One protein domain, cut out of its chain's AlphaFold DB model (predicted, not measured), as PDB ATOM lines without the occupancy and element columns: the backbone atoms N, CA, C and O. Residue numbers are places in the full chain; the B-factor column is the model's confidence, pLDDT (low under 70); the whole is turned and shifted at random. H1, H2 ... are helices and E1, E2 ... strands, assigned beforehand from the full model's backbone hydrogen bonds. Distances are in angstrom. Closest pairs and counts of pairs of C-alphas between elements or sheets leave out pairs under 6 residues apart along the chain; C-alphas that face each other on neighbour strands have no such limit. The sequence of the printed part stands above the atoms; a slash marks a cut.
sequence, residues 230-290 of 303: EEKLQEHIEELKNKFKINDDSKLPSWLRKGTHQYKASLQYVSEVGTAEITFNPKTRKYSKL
ATOM      1  N   GLU A 230     411.710 491.291 410.660       84.38
ATOM      2  CA  GLU A 230     410.952 492.382 411.275       84.38
ATOM      3  C   GLU A 230     410.321 493.296 410.221       84.38
ATOM      4  O   GLU A 230     409.121 493.541 410.274       84.38
ATOM      5  N   GLU A 231     411.093 493.755 409.234       84.50
ATOM      6  CA  GLU A 231     410.590 494.605 408.147       84.50
ATOM      7  C   GLU A 231     409.533 493.884 407.305       84.50
ATOM      8  O   GLU A 231     408.480 494.459 407.035       84.50
ATOM      9  N   LYS A 232     409.763 492.606 406.972       82.94
ATOM     10  CA  LYS A 232     408.782 491.771 406.259       82.94
ATOM     11  C   LYS A 232     407.476 491.654 407.054       82.94
ATOM     12  O   LYS A 232     406.393 491.811 406.496       82.94
ATOM     13  N   LEU A 233     407.563 491.380 408.360       87.88
ATOM     14  CA  LEU A 233     406.379 491.206 409.206       87.88
ATOM     15  C   LEU A 233     405.613 492.518 409.412       87.88
ATOM     16  O   LEU A 233     404.386 492.503 409.415       87.88
ATOM     17  N   GLN A 234     406.314 493.643 409.554       89.31
ATOM     18  CA  GLN A 234     405.695 494.961 409.695       89.31
ATOM     19  C   GLN A 234     404.945 495.386 408.432       89.31
ATOM     20  O   GLN A 234     403.804 495.826 408.523       89.31
ATOM     21  N   GLU A 235     405.538 495.186 407.256       82.69
ATOM     22  CA  GLU A 235     404.883 495.465 405.975       82.69
ATOM     23  C   GLU A 235     403.591 494.650 405.818       82.69
ATOM     24  O   GLU A 235     402.530 495.211 405.548       82.69
ATOM     25  N   HIS A 236     403.638 493.349 406.128       82.81
ATOM     26  CA  HIS A 236     402.453 492.491 406.096       82.81
ATOM     27  C   HIS A 236     401.367 492.911 407.106       82.81
ATOM     28  O   HIS A 236     400.170 492.831 406.821       82.81
ATOM     29  N   ILE A 237     401.755 493.376 408.297       87.31
ATOM     30  CA  ILE A 237     400.808 493.901 409.291       87.31
ATOM     31  C   ILE A 237     400.086 495.135 408.748       87.31
ATOM     32  O   ILE A 237     398.867 495.229 408.894       87.31
ATOM     33  N   GLU A 238     400.801 496.052 408.097       85.50
ATOM     34  CA  GLU A 238     400.204 497.253 407.507       85.50
ATOM     35  C   GLU A 238     399.273 496.918 406.333       85.50
ATOM     36  O   GLU A 238     398.173 497.465 406.239       85.50
ATOM     37  N   GLU A 239     399.627 495.943 405.493       77.25
ATOM     38  CA  GLU A 239     398.724 495.418 404.461       77.25
ATOM     39  C   GLU A 239     397.419 494.875 405.056       77.25
ATOM     40  O   GLU A 239     396.328 495.194 404.576       77.25
ATOM     41  N   LEU A 240     397.508 494.079 406.126       73.25
ATOM     42  CA  LEU A 240     396.337 493.546 406.820       73.25
ATOM     43  C   LEU A 240     395.513 494.664 407.465       73.25
ATOM     44  O   LEU A 240     394.282 494.647 407.366       73.25
ATOM     45  N   LYS A 241     396.161 495.654 408.089       80.75
ATOM     46  CA  LYS A 241     395.480 496.810 408.683       80.75
ATOM     47  C   LYS A 241     394.705 497.596 407.635       80.75
ATOM     48  O   LYS A 241     393.522 497.860 407.844       80.75
ATOM     49  N   ASN A 242     395.312 497.861 406.484       75.31
ATOM     50  CA  ASN A 242     394.655 498.529 405.364       75.31
ATOM     51  C   ASN A 242     393.491 497.699 404.810       75.31
ATOM     52  O   ASN A 242     392.363 498.187 404.713       75.31
ATOM     53  N   LYS A 243     393.733 496.417 404.515       71.06
ATOM     54  CA  LYS A 243     392.737 495.498 403.944       71.06
ATOM     55  C   LYS A 243     391.496 495.353 404.820       71.06
ATOM     56  O   LYS A 243     390.381 495.260 404.310       71.06
ATOM     57  N   PHE A 244     391.685 495.332 406.133       72.44
ATOM     58  CA  PHE A 244     390.616 495.111 407.100       72.44
ATOM     59  C   PHE A 244     390.174 496.376 407.844       72.44
ATOM     60  O   PHE A 244     389.361 496.281 408.763       72.44
ATOM     61  N   LYS A 245     390.670 497.552 407.436       79.88
ATOM     62  CA  LYS A 245     390.363 498.859 408.043       79.88
ATOM     63  C   LYS A 245     390.590 498.868 409.564       79.88
ATOM     64  O   LYS A 245     389.757 499.343 410.338       79.88
ATOM     65  N   ILE A 246     391.709 498.286 410.000       77.12
ATOM     66  CA  ILE A 246     392.120 498.226 411.404       77.12
ATOM     67  C   ILE A 246     392.976 499.454 411.712       77.12
ATOM     68  O   ILE A 246     394.135 499.529 411.319       77.12
ATOM     69  N   ASN A 247     392.411 500.384 412.476       84.31
ATOM     70  CA  ASN A 247     393.089 501.628 412.862       84.31
ATOM     71  C   ASN A 247     393.721 501.563 414.265       84.31
ATOM     72  O   ASN A 247     394.284 502.546 414.732       84.31
ATOM     73  N   ASP A 248     393.580 500.430 414.958       84.38
ATOM     74  CA  ASP A 248     394.037 500.229 416.335       84.38
ATOM     75  C   ASP A 248     394.719 498.862 416.472       84.38
ATOM     76  O   ASP A 248     394.077 497.815 416.333       84.38
ATOM     77  N   ASP A 249     396.016 498.885 416.779       82.94
ATOM     78  CA  ASP A 249     396.868 497.703 416.924       82.94
ATOM     79  C   ASP A 249     396.414 496.773 418.064       82.94
ATOM     80  O   ASP A 249     396.734 495.581 418.059       82.94
ATOM     81  N   SER A 250     395.617 497.260 419.025       81.62
ATOM     82  CA  SER A 250     395.030 496.423 420.078       81.62
ATOM     83  C   SER A 250     394.098 495.341 419.513       81.62
ATOM     84  O   SER A 250     393.977 494.252 420.090       81.62
ATOM     85  N   LYS A 251     393.498 495.609 418.343       79.69
ATOM     86  CA  LYS A 251     392.603 494.698 417.618       79.69
ATOM     87  C   LYS A 251     393.358 493.641 416.816       79.69
ATOM     88  O   LYS A 251     392.738 492.684 416.350       79.69
ATOM     89  N   LEU A 252     394.679 493.771 416.675       82.38
ATOM     90  CA  LEU A 252     395.490 492.744 416.035       82.38
ATOM     91  C   LEU A 252     395.551 491.478 416.907       82.38
ATOM     92  O   LEU A 252     395.674 491.558 418.144       82.38
ATOM     93  N   PRO A 253     395.530 490.288 416.279       83.25
ATOM     94  CA  PRO A 253     395.853 489.041 416.957       83.25
ATOM     95  C   PRO A 253     397.191 489.148 417.692       83.25
ATOM     96  O   PRO A 253     398.113 489.806 417.219       83.25
ATOM     97  N   SER A 254     397.327 488.469 418.834       85.12
ATOM     98  CA  SER A 254     398.552 488.546 419.644       85.12
ATOM     99  C   SER A 254     399.811 488.214 418.838       85.12
ATOM    100  O   SER A 254     400.811 488.898 418.975       85.12
ATOM    101  N   TRP A 255     399.748 487.247 417.924       87.19
ATOM    102  CA  TRP A 255     400.868 486.866 417.059       87.19
ATOM    103  C   TRP A 255     401.286 487.940 416.033       87.19
ATOM    104  O   TRP A 255     402.393 487.864 415.514       87.19
ATOM    105  N   LEU A 256     400.468 488.965 415.783       89.50
ATOM    106  CA  LEU A 256     400.806 490.126 414.944       89.50
ATOM    107  C   LEU A 256     401.031 491.408 415.760       89.50
ATOM    108  O   LEU A 256     401.466 492.420 415.223       89.50
ATOM    109  N   ARG A 257     400.748 491.388 417.064       91.31
ATOM    110  CA  ARG A 257     400.832 492.577 417.913       91.31
ATOM    111  C   ARG A 257     402.228 492.724 418.501       91.31
ATOM    112  O   ARG A 257     402.645 491.911 419.337       91.31
ATOM    113  N   LYS A 258     402.921 493.789 418.098       89.25
ATOM    114  CA  LYS A 258     404.274 494.109 418.565       89.25
ATOM    115  C   LYS A 258     404.334 494.152 420.097       89.25
ATOM    116  O   LYS A 258     403.419 494.633 420.760       89.25
ATOM    117  N   GLY A 259     405.408 493.603 420.663       84.06
ATOM    118  CA  GLY A 259     405.636 493.553 422.114       84.06
ATOM    119  C   GLY A 259     405.045 492.334 422.833       84.06
ATOM    120  O   GLY A 259     405.376 492.099 423.993       84.06
ATOM    121  N   THR A 260     404.235 491.505 422.170       89.88
ATOM    122  CA  THR A 260     403.753 490.255 422.776       89.88
ATOM    123  C   THR A 260     404.785 489.123 422.666       89.88
ATOM    124  O   THR A 260     405.632 489.102 421.771       89.88
ATOM    125  N   HIS A 261     404.689 488.124 423.552       87.94
ATOM    126  CA  HIS A 261     405.501 486.903 423.448       87.94
ATOM    127  C   HIS A 261     405.253 486.163 422.122       87.94
ATOM    128  O   HIS A 261     406.182 485.660 421.498       87.94
ATOM    129  N   GLN A 262     404.002 486.155 421.657       90.19
ATOM    130  CA  GLN A 262     403.628 485.465 420.429       90.19
ATOM    131  C   GLN A 262     404.180 486.158 419.173       90.19
ATOM    132  O   GLN A 262     404.573 485.469 418.239       90.19
ATOM    133  N   TYR A 263     404.288 487.490 419.162       91.31
ATOM    134  CA  TYR A 263     404.926 488.237 418.073       91.31
ATOM    135  C   TYR A 263     406.403 487.862 417.891       91.31
ATOM    136  O   TYR A 263     406.860 487.698 416.763       91.31
ATOM    137  N   LYS A 264     407.140 487.616 418.985       90.12
ATOM    138  CA  LYS A 264     408.521 487.099 418.904       90.12
ATOM    139  C   LYS A 264     408.579 485.725 418.229       90.12
ATOM    140  O   LYS A 264     409.451 485.490 417.400       90.12
ATOM    141  N   ALA A 265     407.625 484.844 418.535       88.75
ATOM    142  CA  ALA A 265     407.514 483.547 417.869       88.75
ATOM    143  C   ALA A 265     407.140 483.687 416.381       88.75
ATOM    144  O   ALA A 265     407.616 482.906 415.562       88.75
ATOM    145  N   SER A 266     406.323 484.684 416.014       90.94
ATOM    146  CA  SER A 266     406.028 484.997 414.608       90.94
ATOM    147  C   SER A 266     407.280 485.441 413.871       90.94
ATOM    148  O   SER A 266     407.563 484.902 412.813       90.94
ATOM    149  N   LEU A 267     408.062 486.364 414.441       88.88
ATOM    150  CA  LEU A 267     409.326 486.820 413.854       88.88
ATOM    151  C   LEU A 267     410.304 485.669 413.628       88.88
ATOM    152  O   LEU A 267     410.916 485.585 412.565       88.88
ATOM    153  N   GLN A 268     410.428 484.770 414.605       84.19
ATOM    154  CA  GLN A 268     411.258 483.580 414.460       84.19
ATOM    155  C   GLN A 268     410.763 482.706 413.303       84.19
ATOM    156  O   GLN A 268     411.556 482.320 412.450       84.19
ATOM    157  N   TYR A 269     409.457 482.456 413.223       83.12
ATOM    158  CA  TYR A 269     408.892 481.675 412.129       83.12
ATOM    159  C   TYR A 269     409.085 482.360 410.765       83.12
ATOM    160  O   TYR A 269     409.492 481.698 409.819       83.12
ATOM    161  N   VAL A 270     408.885 483.682 410.657       82.88
ATOM    162  CA  VAL A 270     409.188 484.471 409.443       82.88
ATOM    163  C   VAL A 270     410.657 484.333 409.048       82.88
ATOM    164  O   VAL A 270     410.957 484.165 407.868       82.88
ATOM    165  N   SER A 271     411.569 484.365 410.023       77.19
ATOM    166  CA  SER A 271     413.003 484.150 409.807       77.19
ATOM    167  C   SER A 271     413.288 482.754 409.243       77.19
ATOM    168  O   SER A 271     414.041 482.614 408.285       77.19
ATOM    169  N   GLU A 272     412.636 481.724 409.788       76.44
ATOM    170  CA  GLU A 272     412.767 480.333 409.336       76.44
ATOM    171  C   GLU A 272     412.159 480.105 407.942       76.44
ATOM    172  O   GLU A 272     412.690 479.330 407.148       76.44
ATOM    173  N   VAL A 273     411.038 480.763 407.629       69.50
ATOM    174  CA  VAL A 273     410.276 480.514 406.396       69.50
ATOM    175  C   VAL A 273     410.543 481.491 405.256       69.50
ATOM    176  O   VAL A 273     410.100 481.218 404.135       69.50
ATOM    177  N   GLY A 274     411.219 482.607 405.537       70.56
ATOM    178  CA  GLY A 274     411.607 483.648 404.586       70.56
ATOM    179  C   GLY A 274     410.501 484.623 404.156       70.56
ATOM    180  O   GLY A 274     410.796 485.543 403.391       70.56
ATOM    181  N   THR A 275     409.262 484.456 404.636       76.31
ATOM    182  CA  THR A 275     408.078 485.260 404.268       76.31
ATOM    183  C   THR A 275     407.236 485.628 405.494       76.31
ATOM    184  O   THR A 275     407.152 484.850 406.444       76.31
ATOM    185  N   ALA A 276     406.613 486.809 405.466       82.00
ATOM    186  CA  ALA A 276     405.692 487.291 406.497       82.00
ATOM    187  C   ALA A 276     404.235 486.862 406.290       82.00
ATOM    188  O   ALA A 276     403.409 487.030 407.186       82.00
ATOM    189  N   GLU A 277     403.934 486.254 405.146       76.88
ATOM    190  CA  GLU A 277     402.631 485.684 404.830       76.88
ATOM    191  C   GLU A 277     402.431 484.400 405.644       76.88
ATOM    192  O   GLU A 277     402.689 483.287 405.184       76.88
ATOM    193  N   ILE A 278     402.015 484.530 406.900       79.25
ATOM    194  CA  ILE A 278     401.910 483.405 407.836       79.25
ATOM    195  C   ILE A 278     400.569 483.438 408.563       79.25
ATOM    196  O   ILE A 278     399.960 484.488 408.730       79.25
ATOM    197  N   THR A 279     400.106 482.288 409.035       79.44
ATOM    198  CA  THR A 279     398.975 482.182 409.961       79.44
ATOM    199  C   THR A 279     399.397 481.435 411.209       79.44
ATOM    200  O   THR A 279     400.252 480.552 411.152       79.44
ATOM    201  N   PHE A 280     398.768 481.764 412.333       80.81
ATOM    202  CA  PHE A 280     398.965 481.075 413.601       80.81
ATOM    203  C   PHE A 280     397.651 480.470 414.091       80.81
ATOM    204  O   PHE A 280     396.651 481.173 414.257       80.81
ATOM    205  N   ASN A 281     397.655 479.166 414.370       75.25
ATOM    206  CA  ASN A 281     396.524 478.488 414.990       75.25
ATOM    207  C   ASN A 281     396.696 478.469 416.522       75.25
ATOM    208  O   ASN A 281     397.535 477.714 417.019       75.25
ATOM    209  N   PRO A 282     395.884 479.216 417.295       70.81
ATOM    210  CA  PRO A 282     396.041 479.297 418.747       70.81
ATOM    211  C   PRO A 282     395.704 477.988 419.474       70.81
ATOM    212  O   PRO A 282     396.209 477.764 420.571       70.81
ATOM    213  N   LYS A 283     394.890 477.104 418.874       68.81
ATOM    214  CA  LYS A 283     394.524 475.809 419.472       68.81
ATOM    215  C   LYS A 283     395.663 474.801 419.371       68.81
ATOM    216  O   LYS A 283     395.952 474.103 420.333       68.81
ATOM    217  N   THR A 284     396.307 474.723 418.207       74.06
ATOM    218  CA  THR A 284     397.396 473.764 417.962       74.06
ATOM    219  C   THR A 284     398.782 474.361 418.190       74.06
ATOM    220  O   THR A 284     399.761 473.628 418.131       74.06
ATOM    221  N   ARG A 285     398.870 475.682 418.402       77.25
ATOM    222  CA  ARG A 285     400.112 476.469 418.495       77.25
ATOM    223  C   ARG A 285     401.057 476.269 417.307       77.25
ATOM    224  O   ARG A 285     402.272 476.302 417.464       77.25
ATOM    225  N   LYS A 286     400.495 476.048 416.115       78.44
ATOM    226  CA  LYS A 286     401.265 475.828 414.883       78.44
ATOM    227  C   LYS A 286     401.153 477.032 413.963       78.44
ATOM    228  O   LYS A 286     400.066 477.600 413.835       78.44
ATOM    229  N   TYR A 287     402.264 477.357 413.313       78.25
ATOM    230  CA  TYR A 287     402.298 478.284 412.196       78.25
ATOM    231  C   TYR A 287     402.169 477.548 410.860       78.25
ATOM    232  O   TYR A 287     402.575 476.391 410.731       78.25
ATOM    233  N   SER A 288     401.626 478.235 409.864       74.81
ATOM    234  CA  SER A 288     401.656 477.820 408.461       74.81
ATOM    235  C   SER A 288     401.828 479.039 407.562       74.81
ATOM    236  O   SER A 288     401.388 480.129 407.917       74.81
ATOM    237  N   LYS A 289     402.439 478.870 406.386       75.19
ATOM    238  CA  LYS A 289     402.519 479.943 405.386       75.19
ATOM    239  C   LYS A 289     401.132 480.185 404.768       75.19
ATOM    240  O   LYS A 289     400.452 479.231 404.374       75.19
ATOM    241  N   LEU A 290     400.702 481.443 404.690       55.09
ATOM    242  CA  LEU A 290     399.652 481.873 403.772       55.09
ATOM    243  C   LEU A 290     400.246 481.741 402.380       55.09
ATOM    244  O   LEU A 290     401.214 482.404 402.058       55.09
TER     245      LEU A 290
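This is residues 230 to 290 of the 303 residues of an uncharacterized protein of Bacteroidetes bacterium CG2_30_33_31 (UniProt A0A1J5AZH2). Two helices meet at a wide angle, the first turn of H1 on the side of H2, and a small two-strand hairpin, E1 and E2, lies along another side of H2, away from H1. From the far end of H1 a long stretch with no named element, residues 245 to 260, folds back to the start of H2. The 61 printed residues hold two named helices and then two named strands, in the order H1, H2, E1, E2; the sheet, E1 - E2, is antiparallel, and the class is mixed, helices and strands. The whole is compact, with a radius of gyration of the C-alphas of 10.9 A, and its outline is rounded, 28 by 23 by 20 A.

Start at the first printed residue, where H1, residues 230 to 244, touches H2, residues 261 to 273. H1 touches H2 with its residues 230 to 233 alone, and H2 touches H1 with its residues 267 to 270 alone; the closest C-alphas of the two helices are those of Glu 230 and Leu 267, 6.3 A apart. The lines of the two helices stand about perpendicular, but only just, at 71 degrees. In both helices each O i to N i+4 pair is within hydrogen-bond range. Go on to E1, residues 278 to 281, and E2, residues 286 to 289, a hairpin of antiparallel neighbours whose directions differ by 154 degrees. Look there for N 279 and O 288, 2.7 A apart, and N 281 and O 286, 2.9 A apart, both within hydrogen-bond range. Between H2 and E2 the closest C-alphas are those of Tyr 269 and Tyr 287, at 7.4 A; between H2 and E1 they are those of Val 270 and Ile 278, at 7.5 A. H1 is apart from both E1 and E2.

Find C-alpha 230 at (410.952, 492.382, 411.275); from there H1 runs 20.9 A to C-alpha 244 at (390.616, 495.111, 407.100). H2 begins at C-alpha 261, at (405.501, 486.903, 423.448), and runs 18.8 A to C-alpha 273. E1 measures 10.2 A from C-alpha 278 to C-alpha 281. E2 measures 10.4 A and ends at C-alpha 289, at (402.519, 479.943, 405.386).

The two C-alphas farthest apart are those of Asn 247 and Glu 272, at 29.2 A. The printed part runs from 230 to 290 with no cut. The link from H1 to H2, 16 residues, is long; those from H2 to E1 and from E1 to E2 are tight, with 4 residues each. In the B-factor column you will find a mean pLDDT of 81.0 for the printed part, and residues 273, 283 and 290 are under 70.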